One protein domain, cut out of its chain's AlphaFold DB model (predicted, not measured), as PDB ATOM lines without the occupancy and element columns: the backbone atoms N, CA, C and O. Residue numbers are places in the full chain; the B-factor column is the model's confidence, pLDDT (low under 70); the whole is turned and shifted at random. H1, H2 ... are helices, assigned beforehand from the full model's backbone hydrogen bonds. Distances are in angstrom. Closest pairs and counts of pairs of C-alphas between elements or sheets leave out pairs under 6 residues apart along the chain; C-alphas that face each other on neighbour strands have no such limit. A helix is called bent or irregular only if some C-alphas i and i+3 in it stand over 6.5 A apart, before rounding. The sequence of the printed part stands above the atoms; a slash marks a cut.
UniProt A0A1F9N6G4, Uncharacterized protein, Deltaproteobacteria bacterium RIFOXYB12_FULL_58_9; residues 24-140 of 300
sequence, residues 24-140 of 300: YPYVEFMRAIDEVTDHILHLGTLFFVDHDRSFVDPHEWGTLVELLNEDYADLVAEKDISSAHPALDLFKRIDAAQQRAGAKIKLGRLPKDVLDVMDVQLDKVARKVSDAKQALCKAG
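AT A GLANCE: This is residues 24 to 140 of the 300 residues of an uncharacterized protein of Deltaproteobacteria bacterium RIFOXYB12_FULL_58_9 (UniProt A0A1F9N6G4). Helices H2, H3 and H4b, one arm of sharply bent H4, make a triangle; H1 packs across H4's bend. The 117 printed residues hold four named helices, H1 to H4 in order, and no named strand. The class is all helix, compact, radius of gyration of the C-alphas 13.8 A, spans 41 by 28 by 24 A.

HOW THE PARTS SIT: Start at H4, residues 112 to 139, assigned as one helix by its hydrogen bonds but bent: C-alphas 121 and 124 are 7.6 A apart, and arms H4a, 112 to 121, and H4b, 124 to 139, stand about perpendicular, 77 degrees. H1, residues 24 to 40, touches H4b at a shallow tilt of 21 degrees, opposite ways; the closest C-alphas, Pro 25 and Val 129, are 6.3 A apart. H3, residues 86 to 101, touches H4b about perpendicular, 76 degrees; the closest C-alphas, Ala 87 and Ala 126, are 5.0 A apart. H2, residues 60 to 76, touches H3, closest C-alphas Thr 63 and Gln 98, 4.9 A, and H4b, closest C-alphas Leu 75 and Cys 137, 4.4 A. Every O i to N i+4 pair is within hydrogen-bond range in H1, H3, H4a and H4b; in H2, 12 of 13.

IN THESE COORDINATES: Find C-alpha 24 at (40.337, -14.474, 89.879), where H1 begins, 23.6 A long; H2 is 24.5 A, H3 22.2 A, H4a 14.4 A; H4b, 22.4 A, ends at C-alpha 139 at (50.431, -17.963, 72.302).

THE WHOLE: The farthest C-alphas, His 42 and Gly 140, are 41.1 A apart. The printed part has no cut; the H1 to H2 link is long; no printed residue is under 70 in pLDDT.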
ATOM      1  N   TYR A  24      41.126 -15.648  89.535       93.75
ATOM      2  CA  TYR A  24      40.337 -14.474  89.879       93.75
ATOM      3  C   TYR A  24      39.364 -14.021  88.773       93.75
ATOM      4  O   TYR A  24      38.225 -13.672  89.105       93.75
ATOM      5  N   PRO A  25      39.692 -14.090  87.464       95.12
ATOM      6  CA  PRO A  25      38.722 -13.798  86.406       95.12
ATOM      7  C   PRO A  25      37.445 -14.653  86.480       95.12
ATOM      8  O   PRO A  25      36.369 -14.185  86.102       95.12
ATOM      9  N   TYR A  26      37.530 -15.887  86.988       97.44
ATOM     10  CA  TYR A  26      36.352 -16.729  87.203       97.44
ATOM     11  C   TYR A  26      35.542 -16.281  88.419       97.44
ATOM     12  O   TYR A  26      34.316 -16.313  88.358       97.44
ATOM     13  N   VAL A  27      36.194 -15.797  89.479       95.38
ATOM     14  CA  VAL A  27      35.514 -15.164  90.622       95.38
ATOM     15  C   VAL A  27      34.743 -13.924  90.163       95.38
ATOM     16  O   VAL A  27      33.564 -13.793  90.491       95.38
ATOM     17  N   GLU A  28      35.356 -13.047  89.355       94.44
ATOM     18  CA  GLU A  28      34.670 -11.878  88.776       94.44
ATOM     19  C   GLU A  28      33.455 -12.302  87.943       94.44
ATOM     20  O   GLU A  28      32.374 -11.726  88.067       94.44
ATOM     21  N   PHE A  29      33.612 -13.334  87.113       97.88
ATOM     22  CA  PHE A  29      32.521 -13.832  86.285       97.88
ATOM     23  C   PHE A  29      31.386 -14.450  87.114       97.88
ATOM     24  O   PHE A  29      30.217 -14.188  86.833       97.88
ATOM     25  N   MET A  30      31.701 -15.208  88.168       98.12
ATOM     26  CA  MET A  30      30.708 -15.738  89.111       98.12
ATOM     27  C   MET A  30      29.972 -14.616  89.857       98.12
ATOM     28  O   MET A  30      28.762 -14.716  90.049       98.12
ATOM     29  N   ARG A  31      30.653 -13.520  90.224       96.12
ATOM     30  CA  ARG A  31      29.993 -12.341  90.817       96.12
ATOM     31  C   ARG A  31      29.064 -11.650  89.821       96.12
ATOM     32  O   ARG A  31      27.947 -11.307  90.187       96.12
ATOM     33  N   ALA A  32      29.480 -11.513  88.562       97.31
ATOM     34  CA  ALA A  32      28.622 -10.966  87.512       97.31
ATOM     35  C   ALA A  32      27.374 -11.838  87.275       97.31
ATOM     36  O   ALA A  32      26.283 -11.316  87.047       97.31
ATOM     37  N   ILE A  33      27.506 -13.168  87.365       98.38
ATOM     38  CA  ILE A  33      26.351 -14.078  87.337       98.38
ATOM     39  C   ILE A  33      25.390 -13.773  88.493       98.38
ATOM     40  O   ILE A  33      24.184 -13.659  88.261       98.38
ATOM     41  N   ASP A  34      25.903 -13.620  89.713       98.12
ATOM     42  CA  ASP A  34      25.087 -13.290  90.884       98.12
ATOM     43  C   ASP A  34      24.386 -11.927  90.730       98.12
ATOM     44  O   ASP A  34      23.199 -11.822  91.023       98.12
ATOM     45  N   GLU A  35      25.044 -10.916  90.153       97.31
ATOM     46  CA  GLU A  35      24.418  -9.617  89.834       97.31
ATOM     47  C   GLU A  35      23.239  -9.749  88.867       97.31
ATOM     48  O   GLU A  35      22.175  -9.168  89.086       97.31
ATOM     49  N   VAL A  36      23.393 -10.531  87.797       98.00
ATOM     50  CA  VAL A  36      22.309 -10.750  86.829       98.00
ATOM     51  C   VAL A  36      21.173 -11.563  87.453       98.00
ATOM     52  O   VAL A  36      19.995 -11.243  87.268       98.00
ATOM     53  N   THR A  37      21.499 -12.616  88.197       97.94
ATOM     54  CA  THR A  37      20.491 -13.510  88.781       97.94
ATOM     55  C   THR A  37      19.703 -12.846  89.905       97.94
ATOM     56  O   THR A  37      18.481 -13.007  89.952       97.94
ATOM     57  N   ASP A  38      20.341 -12.016  90.726       97.38
ATOM     58  CA  ASP A  38      19.665 -11.271  91.783       97.38
ATOM     59  C   ASP A  38      18.899 -10.048  91.246       97.38
ATOM     60  O   ASP A  38      17.683  -9.925  91.428       97.38
ATOM     61  N   HIS A  39      19.570  -9.150  90.519       96.81
ATOM     62  CA  HIS A  39      18.993  -7.841  90.192       96.81
ATOM     63  C   HIS A  39      18.137  -7.819  88.921       96.81
ATOM     64  O   HIS A  39      17.246  -6.976  88.814       96.81
ATOM     65  N   ILE A  40      18.391  -8.711  87.956       96.06
ATOM     66  CA  ILE A  40      17.644  -8.753  86.685       96.06
ATOM     67  C   ILE A  40      16.586  -9.853  86.711       96.06
ATOM     68  O   ILE A  40      15.457  -9.639  86.272       96.06
ATOM     69  N   LEU A  41      16.946 -11.036  87.208       96.75
ATOM     70  CA  LEU A  41      16.073 -12.211  87.182       96.75
ATOM     71  C   LEU A  41      15.305 -12.431  88.493       96.75
ATOM     72  O   LEU A  41      14.340 -13.194  88.494       96.75
ATOM     73  N   HIS A  42      15.698 -11.763  89.583       96.69
ATOM     74  CA  HIS A  42      15.082 -11.885  90.910       96.69
ATOM     75  C   HIS A  42      15.053 -13.325  91.448       96.69
ATOM     76  O   HIS A  42      14.088 -13.749  92.088       96.69
ATOM     77  N   LEU A  43      16.118 -14.082  91.171       95.62
ATOM     78  CA  LEU A  43      16.305 -15.465  91.619       95.62
ATOM     79  C   LEU A  43      17.190 -15.572  92.873       95.62
ATOM     80  O   LEU A  43      17.301 -16.663  93.433       95.62
ATOM     81  N   GLY A  44      17.772 -14.457  93.324       95.94
ATOM     82  CA  GLY A  44      18.811 -14.431  94.351       95.94
ATOM     83  C   GLY A  44      20.187 -14.817  93.800       95.94
ATOM     84  O   GLY A  44      20.328 -15.138  92.620       95.94
ATOM     85  N   THR A  45      21.193 -14.802  94.675       96.69
ATOM     86  CA  THR A  45      22.566 -15.200  94.348       96.69
ATOM     87  C   THR A  45      22.700 -16.720  94.208       96.69
ATOM     88  O   THR A  45      22.025 -17.503  94.886       96.69
ATOM     89  N   LEU A  46      23.590 -17.161  93.319       96.75
ATOM     90  CA  LEU A  46      23.889 -18.572  93.080       96.75
ATOM     91  C   LEU A  46      25.197 -19.011  93.743       96.75
ATOM     92  O   LEU A  46      25.276 -20.143  94.236       96.75
ATOM     93  N   PHE A  47      26.229 -18.167  93.716       97.56
ATOM     94  CA  PHE A  47      27.583 -18.532  94.132       97.56
ATOM     95  C   PHE A  47      27.935 -18.011  95.520       97.56
ATOM     96  O   PHE A  47      28.457 -18.775  96.337       97.56
ATOM     97  N   PHE A  48      27.648 -16.744  95.802       96.75
ATOM     98  CA  PHE A  48      28.057 -16.065  97.026       96.75
ATOM     99  C   PHE A  48      26.886 -15.882  97.988       96.75
ATOM    100  O   PHE A  48      25.731 -15.777  97.578       96.75
ATOM    101  N   VAL A  49      27.179 -15.847  99.292       94.50
ATOM    102  CA  VAL A  49      26.150 -15.568 100.314       94.50
ATOM    103  C   VAL A  49      25.524 -14.187 100.083       94.50
ATOM    104  O   VAL A  49      24.335 -14.006 100.319       94.50
ATOM    105  N   ASP A  50      26.340 -13.240  99.619       90.44
ATOM    106  CA  ASP A  50      25.973 -11.897  99.172       90.44
ATOM    107  C   ASP A  50      27.123 -11.347  98.295       90.44
ATOM    108  O   ASP A  50      28.217 -11.927  98.255       90.44
ATOM    109  N   HIS A  51      26.924 -10.205  97.639       85.31
ATOM    110  CA  HIS A  51      27.896  -9.576  96.736       85.31
ATOM    111  C   HIS A  51      29.245  -9.244  97.385       85.31
ATOM    112  O   HIS A  51      30.243  -9.123  96.675       85.31
ATOM    113  N   ASP A  52      29.299  -9.123  98.712       85.19
ATOM    114  CA  ASP A  52      30.502  -8.816  99.488       85.19
ATOM    115  C   ASP A  52      30.919  -9.958 100.440       85.19
ATOM    116  O   ASP A  52      31.762  -9.779 101.322       85.19
ATOM    117  N   ARG A  53      30.350 -11.154 100.256       91.19
ATOM    118  CA  ARG A  53      30.608 -12.335 101.092       91.19
ATOM    119  C   ARG A  53      31.314 -13.455 100.330       91.19
ATOM    120  O   ARG A  53      31.536 -13.384  99.117       91.19
ATOM    121  N   SER A  54      31.689 -14.474 101.097       93.31
ATOM    122  CA  SER A  54      32.283 -15.732 100.648       93.31
ATOM    123  C   SER A  54      31.299 -16.579  99.838       93.31
ATOM    124  O   SER A  54      30.095 -16.300  99.788       93.31
ATOM    125  N   PHE A  55      31.819 -17.634  99.208       95.75
ATOM    126  CA  PHE A  55      30.994 -18.637  98.542       95.75
ATOM    127  C   PHE A  55      30.011 -19.295  99.519       95.75
ATOM    128  O   PHE A  55      30.335 -19.542 100.680       95.75
ATOM    129  N   VAL A  56      28.816 -19.630  99.029       95.00
ATOM    130  CA  VAL A  56      27.830 -20.424  99.783       95.00
ATOM    131  C   VAL A  56      28.329 -21.856  99.992       95.00
ATOM    132  O   VAL A  56      28.133 -22.439 101.056       95.00
ATOM    133  N   ASP A  57      28.944 -22.438  98.959       96.25
ATOM    134  CA  ASP A  57      29.529 -23.779  98.980       96.25
ATOM    135  C   ASP A  57      31.060 -23.651  98.955       96.25
ATOM    136  O   ASP A  57      31.608 -23.194  97.951       96.25
ATOM    137  N   PRO A  58      31.781 -24.047 100.015       95.25
ATOM    138  CA  PRO A  58      33.229 -23.869 100.061       95.25
ATOM    139  C   PRO A  58      33.979 -24.746  99.040       95.25
ATOM    140  O   PRO A  58      35.141 -24.478  98.746       95.25
ATOM    141  N   HIS A  59      33.326 -25.740  98.420       97.38
ATOM    142  CA  HIS A  59      33.913 -26.500  97.309       97.38
ATOM    143  C   HIS A  59      34.092 -25.665  96.030       97.38
ATOM    144  O   HIS A  59      34.780 -26.103  95.105       97.38
ATOM    145  N   GLU A  60      33.528 -24.454  95.947       97.81
ATOM    146  CA  GLU A  60      33.809 -23.530  94.839       97.81
ATOM    147  C   GLU A  60      35.294 -23.141  94.776       97.81
ATOM    148  O   GLU A  60      35.843 -23.004  93.686       97.81
ATOM    149  N   TRP A  61      36.005 -23.106  95.908       96.00
ATOM    150  CA  TRP A  61      37.461 -22.923  95.910       96.00
ATOM    151  C   TRP A  61      38.197 -24.041  95.159       96.00
ATOM    152  O   TRP A  61      39.191 -23.783  94.475       96.00
ATOM    153  N   GLY A  62      37.682 -25.273  95.238       97.69
ATOM    154  CA  GLY A  62      38.140 -26.405  94.434       97.69
ATOM    155  C   GLY A  62      37.705 -26.300  92.970       97.69
ATOM    156  O   GLY A  62      38.483 -26.634  92.082       97.69
ATOM    157  N   THR A  63      36.506 -25.772  92.703       98.62
ATOM    158  CA  THR A  63      35.999 -25.523  91.337       98.62
ATOM    159  C   THR A  63      36.937 -24.604  90.562       98.62
ATOM    160  O   THR A  63      37.269 -24.887  89.415       98.62
ATOM    161  N   LEU A  64      37.435 -23.548  91.205       98.56
ATOM    162  CA  LEU A  64      38.429 -22.647  90.623       98.56
ATOM    163  C   LEU A  64      39.733 -23.373  90.246       98.56
ATOM    164  O   LEU A  64      40.259 -23.156  89.158       98.56
ATOM    165  N   VAL A  65      40.219 -24.300  91.082       98.50
ATOM    166  CA  VAL A  65      41.408 -25.114  90.746       98.50
ATOM    167  C   VAL A  65      41.127 -26.053  89.570       98.50
ATOM    168  O   VAL A  65      41.961 -26.226  88.685       98.50
ATOM    169  N   GLU A  66      39.930 -26.630  89.511       98.69
ATOM    170  CA  GLU A  66      39.512 -27.477  88.394       98.69
ATOM    171  C   GLU A  66      39.388 -26.710  87.069       98.69
ATOM    172  O   GLU A  66      39.590 -27.309  86.010       98.69
ATOM    173  N   LEU A  67      39.093 -25.408  87.110       98.75
ATOM    174  CA  LEU A  67      39.137 -24.524  85.942       98.75
ATOM    175  C   LEU A  67      40.582 -24.217  85.523       98.75
ATOM    176  O   LEU A  67      40.880 -24.282  84.333       98.75
ATOM    177  N   LEU A  68      41.496 -23.988  86.475       98.56
ATOM    178  CA  LEU A  68      42.930 -23.831  86.188       98.56
ATOM    179  C   LEU A  68      43.526 -25.082  85.521       98.56
ATOM    180  O   LEU A  68      44.329 -24.968  84.594       98.56
ATOM    181  N   ASN A  69      43.099 -26.279  85.937       98.56
ATOM    182  CA  ASN A  69      43.476 -27.532  85.277       98.56
ATOM    183  C   ASN A  69      43.024 -27.572  83.806       98.56
ATOM    184  O   ASN A  69      43.791 -27.998  82.941       98.56
ATOM    185  N   GLU A  70      41.791 -27.141  83.514       98.25
ATOM    186  CA  GLU A  70      41.298 -27.038  82.135       98.25
ATOM    187  C   GLU A  70      42.072 -25.991  81.331       98.25
ATOM    188  O   GLU A  70      42.395 -26.235  80.170       98.25
ATOM    189  N   ASP A  71      42.393 -24.848  81.938       98.31
ATOM    190  CA  ASP A  71      43.154 -23.787  81.277       98.31
ATOM    191  C   ASP A  71      44.564 -24.245  80.920       98.31
ATOM    192  O   ASP A  71      45.010 -24.017  79.797       98.31
ATOM    193  N   TYR A  72      45.233 -24.958  81.828       98.25
ATOM    194  CA  TYR A  72      46.515 -25.596  81.552       98.25
ATOM    195  C   TYR A  72      46.416 -26.601  80.399       98.25
ATOM    196  O   TYR A  72      47.216 -26.553  79.465       98.25
ATOM    197  N   ALA A  73      45.419 -27.491  80.427       97.94
ATOM    198  CA  ALA A  73      45.245 -28.500  79.385       97.94
ATOM    199  C   ALA A  73      44.981 -27.866  78.009       97.94
ATOM    200  O   ALA A  73      45.578 -28.272  77.012       97.94
ATOM    201  N   ASP A  74      44.122 -26.850  77.955       97.88
ATOM    202  CA  ASP A  74      43.811 -26.129  76.724       97.88
ATOM    203  C   ASP A  74      44.998 -25.275  76.232       97.88
ATOM    204  O   ASP A  74      45.165 -25.122  75.022       97.88
ATOM    205  N   LEU A  75      45.816 -24.721  77.137       97.75
ATOM    206  CA  LEU A  75      47.052 -23.999  76.812       97.75
ATOM    207  C   LEU A  75      48.078 -24.927  76.157       97.75
ATOM    208  O   LEU A  75      48.575 -24.620  75.077       97.75
ATOM    209  N   VAL A  76      48.365 -26.071  76.782       96.69
ATOM    210  CA  VAL A  76      49.331 -27.054  76.261       96.69
ATOM    211  C   VAL A  76      48.853 -27.658  74.938       96.69
ATOM    212  O   VAL A  76      49.663 -27.951  74.064       96.69
ATOM    213  N   ALA A  77      47.542 -27.835  74.770       97.31
ATOM    214  CA  ALA A  77      46.953 -28.329  73.528       97.31
ATOM    215  C   ALA A  77      46.767 -27.246  72.447       97.31
ATOM    216  O   ALA A  77      46.255 -27.570  71.375       97.31
ATOM    217  N   GLU A  78      47.117 -25.983  72.730       97.25
ATOM    218  CA  GLU A  78      46.901 -24.820  71.851       97.25
ATOM    219  C   GLU A  78      45.471 -24.758  71.285       97.25
ATOM    220  O   GLU A  78      45.222 -24.479  70.109       97.25
ATOM    221  N   LYS A  79      44.493 -25.084  72.133       97.06
ATOM    222  CA  LYS A  79      43.121 -25.324  71.695       97.06
ATOM    223  C   LYS A  79      42.448 -24.034  71.229       97.06
ATOM    224  O   LYS A  79      42.467 -23.012  71.917       97.06
ATOM    225  N   ASP A  80      41.764 -24.107  70.089       96.19
ATOM    226  CA  ASP A  80      40.809 -23.078  69.681       96.19
ATOM    227  C   ASP A  80      39.539 -23.208  70.530       96.19
ATOM    228  O   ASP A  80      38.850 -24.230  70.509       96.19
ATOM    229  N   ILE A  81      39.268 -22.173  71.315       93.44
ATOM    230  CA  ILE A  81      38.125 -22.070  72.221       93.44
ATOM    231  C   ILE A  81      37.189 -20.929  71.817       93.44
ATOM    232  O   ILE A  81      36.382 -20.469  72.627       93.44
ATOM    233  N   SER A  82      37.309 -20.441  70.581       91.69
ATOM    234  CA  SER A  82      36.429 -19.409  70.057       91.69
ATOM    235  C   SER A  82      34.970 -19.867  70.100       91.69
ATOM    236  O   SER A  82      34.629 -21.007  69.783       91.69
ATOM    237  N   SER A  83      34.090 -18.958  70.518       93.44
ATOM    238  CA  SER A  83      32.669 -19.251  70.668       93.44
ATOM    239  C   SER A  83      31.803 -18.065  70.271       93.44
ATOM    240  O   SER A  83      32.138 -16.902  70.515       93.44
ATOM    241  N   ALA A  84      30.654 -18.375  69.669       94.19
ATOM    242  CA  ALA A  84      29.586 -17.408  69.451       94.19
ATOM    243  C   ALA A  84      28.846 -17.061  70.757       94.19
ATOM    244  O   ALA A  84      28.351 -15.942  70.872       94.19
ATOM    245  N   HIS A  85      28.831 -17.983  71.730       96.69
ATOM    246  CA  HIS A  85      28.110 -17.888  73.005       96.69
ATOM    247  C   HIS A  85      29.062 -18.135  74.189       96.69
ATOM    248  O   HIS A  85      28.987 -19.173  74.857       96.69
ATOM    249  N   PRO A  86      30.005 -17.209  74.445       97.38
ATOM    250  CA  PRO A  86      31.052 -17.413  75.442       97.38
ATOM    251  C   PRO A  86      30.504 -17.584  76.864       97.38
ATOM    252  O   PRO A  86      31.103 -18.323  77.643       97.38
ATOM    253  N   ALA A  87      29.375 -16.954  77.215       98.19
ATOM    254  CA  ALA A  87      28.790 -17.108  78.547       98.19
ATOM    255  C   ALA A  87      28.238 -18.527  78.750       98.19
ATOM    256  O   ALA A  87      28.600 -19.186  79.723       98.19
ATOM    257  N   LEU A  88      27.449 -19.046  77.801       98.31
ATOM    258  CA  LEU A  88      26.933 -20.420  77.876       98.31
ATOM    259  C   LEU A  88      28.041 -21.478  77.906       98.31
ATOM    260  O   LEU A  88      27.886 -22.512  78.559       98.31
ATOM    261  N   ASP A  89      29.154 -21.252  77.211       98.00
ATOM    262  CA  ASP A  89      30.280 -22.184  77.254       98.00
ATOM    263  C   ASP A  89      31.042 -22.110  78.580       98.00
ATOM    264  O   ASP A  89      31.380 -23.157  79.137       98.00
ATOM    265  N   LEU A  90      31.227 -20.915  79.153       98.44
ATOM    266  CA  LEU A  90      31.754 -20.776  80.513       98.44
ATOM    267  C   LEU A  90      30.845 -21.452  81.547       98.44
ATOM    268  O   LEU A  90      31.357 -22.101  82.453       98.44
ATOM    269  N   PHE A  91      29.520 -21.387  81.395       98.62
ATOM    270  CA  PHE A  91      28.597 -22.065  82.311       98.62
ATOM    271  C   PHE A  91      28.808 -23.578  82.327       98.62
ATOM    272  O   PHE A  91      28.918 -24.176  83.397       98.62
ATOM    273  N   LYS A  92      28.933 -24.197  81.146       98.31
ATOM    274  CA  LYS A  92      29.211 -25.637  81.030       98.31
ATOM    275  C   LYS A  92      30.548 -26.006  81.670       98.31
ATOM    276  O   LYS A  92      30.639 -27.046  82.317       98.31
ATOM    277  N   ARG A  93      31.575 -25.169  81.483       98.06
ATOM    278  CA  ARG A  93      32.899 -25.371  82.090       98.06
ATOM    279  C   ARG A  93      32.837 -25.291  83.611       98.06
ATOM    280  O   ARG A  93      33.340 -26.185  84.280       98.06
ATOM    281  N   ILE A  94      32.164 -24.273  84.148       98.75
ATOM    282  CA  ILE A  94      31.967 -24.106  85.592       98.75
ATOM    283  C   ILE A  94      31.231 -25.313  86.173       98.75
ATOM    284  O   ILE A  94      31.723 -25.907  87.122       98.75
ATOM    285  N   ASP A  95      30.116 -25.743  85.582       98.75
ATOM    286  CA  ASP A  95      29.373 -26.907  86.082       98.75
ATOM    287  C   ASP A  95      30.205 -28.203  86.038       98.75
ATOM    288  O   ASP A  95      30.152 -29.019  86.964       98.75
ATOM    289  N   ALA A  96      30.993 -28.407  84.976       98.62
ATOM    290  CA  ALA A  96      31.885 -29.559  84.866       98.62
ATOM    291  C   ALA A  96      32.995 -29.521  85.930       98.62
ATOM    292  O   ALA A  96      33.307 -30.550  86.537       98.62
ATOM    293  N   ALA A  97      33.564 -28.342  86.190       98.69
ATOM    294  CA  ALA A  97      34.540 -28.119  87.249       98.69
ATOM    295  C   ALA A  97      33.928 -28.321  88.647       98.69
ATOM    296  O   ALA A  97      34.525 -29.012  89.473       98.69
ATOM    297  N   GLN A  98      32.703 -27.837  88.881       98.62
ATOM    298  CA  GLN A  98      31.948 -28.052  90.120       98.62
ATOM    299  C   GLN A  98      31.761 -29.538  90.394       98.62
ATOM    300  O   GLN A  98      32.052 -30.016  91.492       98.62
ATOM    301  N   GLN A  99      31.343 -30.291  89.375       98.12
ATOM    302  CA  GLN A  99      31.168 -31.731  89.496       98.12
ATOM    303  C   GLN A  99      32.466 -32.433  89.910       98.12
ATOM    304  O   GLN A  99      32.428 -33.316  90.767       98.12
ATOM    305  N   ARG A 100      33.611 -32.051  89.328       98.12
ATOM    306  CA  ARG A 100      34.912 -32.619  89.710       98.12
ATOM    307  C   ARG A 100      35.284 -32.237  91.140       98.12
ATOM    308  O   ARG A 100      35.695 -33.118  91.896       98.12
ATOM    309  N   ALA A 101      35.117 -30.971  91.519       97.12
ATOM    310  CA  ALA A 101      35.458 -30.445  92.841       97.12
ATOM    311  C   ALA A 101      34.553 -30.966  93.975       97.12
ATOM    312  O   ALA A 101      34.923 -30.871  95.145       97.12
ATOM    313  N   GLY A 102      33.393 -31.539  93.638       97.06
ATOM    314  CA  GLY A 102      32.379 -31.976  94.601       97.06
ATOM    315  C   GLY A 102      31.373 -30.882  94.977       97.06
ATOM    316  O   GLY A 102      30.521 -31.111  95.833       97.06
ATOM    317  N   ALA A 103      31.436 -29.722  94.318       97.31
ATOM    318  CA  ALA A 103      30.463 -28.651  94.470       97.31
ATOM    319  C   ALA A 103      29.140 -28.996  93.769       97.31
ATOM    320  O   ALA A 103      29.063 -29.808  92.837       97.31
ATOM    321  N   LYS A 104      28.053 -28.350  94.197       95.94
ATOM    322  CA  LYS A 104      26.755 -28.499  93.523       95.94
ATOM    323  C   LYS A 104      26.756 -27.766  92.183       95.94
ATOM    324  O   LYS A 104      26.921 -26.552  92.179       95.94
ATOM    325  N   ILE A 105      26.428 -28.487  91.107       97.25
ATOM    326  CA  ILE A 105      26.095 -27.930  89.783       97.25
ATOM    327  C   ILE A 105      24.967 -26.898  89.915       97.25
ATOM    328  O   ILE A 105      23.934 -27.199  90.541       97.25
ATOM    329  N   LYS A 106      25.148 -25.715  89.314       95.56
ATOM    330  CA  LYS A 106      24.212 -24.580  89.428       95.56
ATOM    331  C   LYS A 106      23.581 -24.214  88.093       95.56
ATOM    332  O   LYS A 106      22.356 -24.194  87.990       95.56
ATOM    333  N   LEU A 107      24.391 -23.956  87.071       97.62
ATOM    334  CA  LEU A 107      23.959 -23.201  85.895       97.62
ATOM    335  C   LEU A 107      23.133 -24.065  84.941       97.62
ATOM    336  O   LEU A 107      22.052 -23.672  84.517       97.62
ATOM    337  N   GLY A 108      23.550 -25.302  84.703       94.94
ATOM    338  CA  GLY A 108      22.865 -26.279  83.857       94.94
ATOM    339  C   GLY A 108      21.533 -26.776  84.422       94.94
ATOM    340  O   GLY A 108      20.841 -27.554  83.768       94.94
ATOM    341  N   ARG A 109      21.162 -26.342  85.633       95.12
ATOM    342  CA  ARG A 109      19.839 -26.579  86.230       95.12
ATOM    343  C   ARG A 109      18.850 -25.451  85.964       95.12
ATOM    344  O   ARG A 109      17.663 -25.629  86.241       95.12
ATOM    345  N   LEU A 110      19.315 -24.305  85.472       97.50
ATOM    346  CA  LEU A 110      18.456 -23.161  85.200       97.50
ATOM    347  C   LEU A 110      17.596 -23.412  83.949       97.50
ATOM    348  O   LEU A 110      18.045 -24.071  83.006       97.50
ATOM    349  N   PRO A 111      16.356 -22.893  83.918       97.81
ATOM    350  CA  PRO A 111      15.513 -22.931  82.727       97.81
ATOM    351  C   PRO A 111      16.189 -22.301  81.500       97.81
ATOM    352  O   PRO A 111      16.984 -21.369  81.616       97.81
ATOM    353  N   LYS A 112      15.859 -22.792  80.299       97.31
ATOM    354  CA  LYS A 112      16.493 -22.327  79.053       97.31
ATOM    355  C   LYS A 112      16.298 -20.823  78.821       97.31
ATOM    356  O   LYS A 112      17.226 -20.144  78.409       97.31
ATOM    357  N   ASP A 113      15.101 -20.315  79.076       97.62
ATOM    358  CA  ASP A 113      14.771 -18.894  78.959       97.62
ATOM    359  C   ASP A 113      15.591 -18.025  79.922       97.62
ATOM    360  O   ASP A 113      16.036 -16.945  79.540       97.62
ATOM    361  N   VAL A 114      15.873 -18.522  81.129       98.25
ATOM    362  CA  VAL A 114      16.798 -17.872  82.072       98.25
ATOM    363  C   VAL A 114      18.219 -17.841  81.505       98.25
ATOM    364  O   VAL A 114      18.847 -16.782  81.479       98.25
ATOM    365  N   LEU A 115      18.711 -18.974  80.997       98.38
ATOM    366  CA  LEU A 115      20.042 -19.067  80.388       98.38
ATOM    367  C   LEU A 115      20.196 -18.142  79.173       98.38
ATOM    368  O   LEU A 115      21.242 -17.515  79.025       98.38
ATOM    369  N   ASP A 116      19.161 -18.013  78.341       98.00
ATOM    370  CA  ASP A 116      19.163 -17.120  77.177       98.00
ATOM    371  C   ASP A 116      19.282 -15.642  77.599       98.00
ATOM    372  O   ASP A 116      20.018 -14.875  76.977       98.00
ATOM    373  N   VAL A 117      18.596 -15.228  78.675       98.25
ATOM    374  CA  VAL A 117      18.738 -13.868  79.224       98.25
ATOM    375  C   VAL A 117      20.149 -13.653  79.769       98.25
ATOM    376  O   VAL A 117      20.769 -12.631  79.476       98.25
ATOM    377  N   MET A 118      20.668 -14.615  80.534       98.50
ATOM    378  CA  MET A 118      22.009 -14.533  81.111       98.50
ATOM    379  C   MET A 118      23.100 -14.467  80.039       98.50
ATOM    380  O   MET A 118      24.023 -13.675  80.193       98.50
ATOM    381  N   ASP A 119      22.983 -15.229  78.946       98.25
ATOM    382  CA  ASP A 119      23.939 -15.201  77.828       98.25
ATOM    383  C   ASP A 119      24.075 -13.789  77.244       98.25
ATOM    384  O   ASP A 119      25.182 -13.291  77.057       98.25
ATOM    385  N   VAL A 120      22.949 -13.092  77.062       98.06
ATOM    386  CA  VAL A 120      22.938 -11.709  76.566       98.06
ATOM    387  C   VAL A 120      23.529 -10.732  77.585       98.06
ATOM    388  O   VAL A 120      24.340  -9.884  77.216       98.06
ATOM    389  N   GLN A 121      23.130 -10.820  78.859       98.44
ATOM    390  CA  GLN A 121      23.584  -9.872  79.886       98.44
ATOM    391  C   GLN A 121      25.076 -10.027  80.209       98.44
ATOM    392  O   GLN A 121      25.753  -9.044  80.506       98.44
ATOM    393  N   LEU A 122      25.597 -11.252  80.128       98.44
ATOM    394  CA  LEU A 122      26.966 -11.579  80.520       98.44
ATOM    395  C   LEU A 122      27.946 -11.623  79.347       98.44
ATOM    396  O   LEU A 122      29.141 -11.767  79.596       98.44
ATOM    397  N   ASP A 123      27.491 -11.455  78.099       97.69
ATOM    398  CA  ASP A 123      28.323 -11.572  76.891       97.69
ATOM    399  C   ASP A 123      29.626 -10.766  76.995       97.69
ATOM    400  O   ASP A 123      30.713 -11.301  76.782       97.69
ATOM    401  N   LYS A 124      29.549  -9.499  77.419       96.69
ATOM    402  CA  LYS A 124      30.732  -8.633  77.543       96.69
ATOM    403  C   LYS A 124      31.750  -9.164  78.561       96.69
ATOM    404  O   LYS A 124      32.949  -9.158  78.280       96.69
ATOM    405  N   VAL A 125      31.294  -9.589  79.740       96.50
ATOM    406  CA  VAL A 125      32.180 -10.089  80.807       96.50
ATOM    407  C   VAL A 125      32.727 -11.468  80.431       96.50
ATOM    408  O   VAL A 125      33.924 -11.711  80.563       96.50
ATOM    409  N   ALA A 126      31.888 -12.331  79.857       98.06
ATOM    410  CA  ALA A 126      32.285 -13.636  79.344       98.06
ATOM    411  C   ALA A 126      33.338 -13.527  78.233       98.06
ATOM    412  O   ALA A 126      34.297 -14.298  78.225       98.06
ATOM    413  N   ARG A 127      33.209 -12.555  77.318       97.44
ATOM    414  CA  ARG A 127      34.219 -12.281  76.284       97.44
ATOM    415  C   ARG A 127      35.550 -11.862  76.883       97.44
ATOM    416  O   ARG A 127      36.564 -12.389  76.458       97.44
ATOM    417  N   LYS A 128      35.570 -11.003  77.912       96.00
ATOM    418  CA  LYS A 128      36.822 -10.630  78.603       96.00
ATOM    419  C   LYS A 128      37.587 -11.876  79.076       96.00
ATOM    420  O   LYS A 128      38.787 -11.971  78.831       96.00
ATOM    421  N   VAL A 129      36.896 -12.831  79.701       96.56
ATOM    422  CA  VAL A 129      37.501 -14.083  80.194       96.56
ATOM    423  C   VAL A 129      37.912 -15.000  79.035       96.56
ATOM    424  O   VAL A 129      39.066 -15.419  78.948       96.56
ATOM    425  N   SER A 130      36.993 -15.284  78.110       96.81
ATOM    426  CA  SER A 130      37.225 -16.218  77.001       96.81
ATOM    427  C   SER A 130      38.264 -15.714  75.995       96.81
ATOM    428  O   SER A 130      39.074 -16.507  75.524       96.81
ATOM    429  N   ASP A 131      38.303 -14.413  75.698       96.31
ATOM    430  CA  ASP A 131      39.276 -13.821  74.774       96.31
ATOM    431  C   ASP A 131      40.683 -13.803  75.383       96.31
ATOM    432  O   ASP A 131      41.653 -14.109  74.686       96.31
ATOM    433  N   ALA A 132      40.809 -13.511  76.685       95.31
ATOM    434  CA  ALA A 132      42.084 -13.601  77.397       95.31
ATOM    435  C   ALA A 132      42.627 -15.037  77.376       95.31
ATOM    436  O   ALA A 132      43.778 -15.265  76.995       95.31
ATOM    437  N   LYS A 133      41.770 -16.022  77.677       95.88
ATOM    438  CA  LYS A 133      42.125 -17.441  77.578       95.88
ATOM    439  C   LYS A 133      42.466 -17.848  76.138       95.88
ATOM    440  O   LYS A 133      43.446 -18.550  75.915       95.88
ATOM    441  N   GLN A 134      41.709 -17.389  75.141       96.50
ATOM    442  CA  GLN A 134      41.969 -17.684  73.729       96.50
ATOM    443  C   GLN A 134      43.311 -17.113  73.263       96.50
ATOM    444  O   GLN A 134      44.005 -17.753  72.466       96.50
ATOM    445  N   ALA A 135      43.670 -15.914  73.723       96.06
ATOM    446  CA  ALA A 135      44.965 -15.305  73.450       96.06
ATOM    447  C   ALA A 135      46.104 -16.123  74.073       96.06
ATOM    448  O   ALA A 135      47.108 -16.357  73.403       96.06
ATOM    449  N   LEU A 136      45.910 -16.618  75.300       95.56
ATOM    450  CA  LEU A 136      46.854 -17.504  75.976       95.56
ATOM    451  C   LEU A 136      47.051 -18.819  75.203       95.56
ATOM    452  O   LEU A 136      48.178 -19.157  74.853       95.56
ATOM    453  N   CYS A 137      45.963 -19.507  74.837       96.50
ATOM    454  CA  CYS A 137      46.020 -20.740  74.044       96.50
ATOM    455  C   CYS A 137      46.691 -20.530  72.676       96.50
ATOM    456  O   CYS A 137      47.455 -21.379  72.239       96.50
ATOM    457  N   LYS A 138      46.452 -19.388  72.008       96.31
ATOM    458  CA  LYS A 138      47.116 -19.042  70.734       96.31
ATOM    459  C   LYS A 138      48.606 -18.755  70.886       96.31
ATOM    460  O   LYS A 138      49.351 -18.937  69.928       96.31
ATOM    461  N   ALA A 139      49.022 -18.220  72.031       95.12
ATOM    462  CA  ALA A 139      50.431 -17.963  72.302       95.12
ATOM    463  C   ALA A 139      51.204 -19.265  72.565       95.12
ATOM    464  O   ALA A 139      52.390 -19.325  72.220       95.12
ATOM    465  N   GLY A 140      50.519 -20.271  73.125       95.06
ATOM    466  CA  GLY A 140      51.097 -21.542  73.553       95.06
ATOM    467  C   GLY A 140      52.016 -21.381  74.767       95.06
ATOM    468  O   GLY A 140      52.291 -20.267  75.213       95.06
TER     469      GLY A 140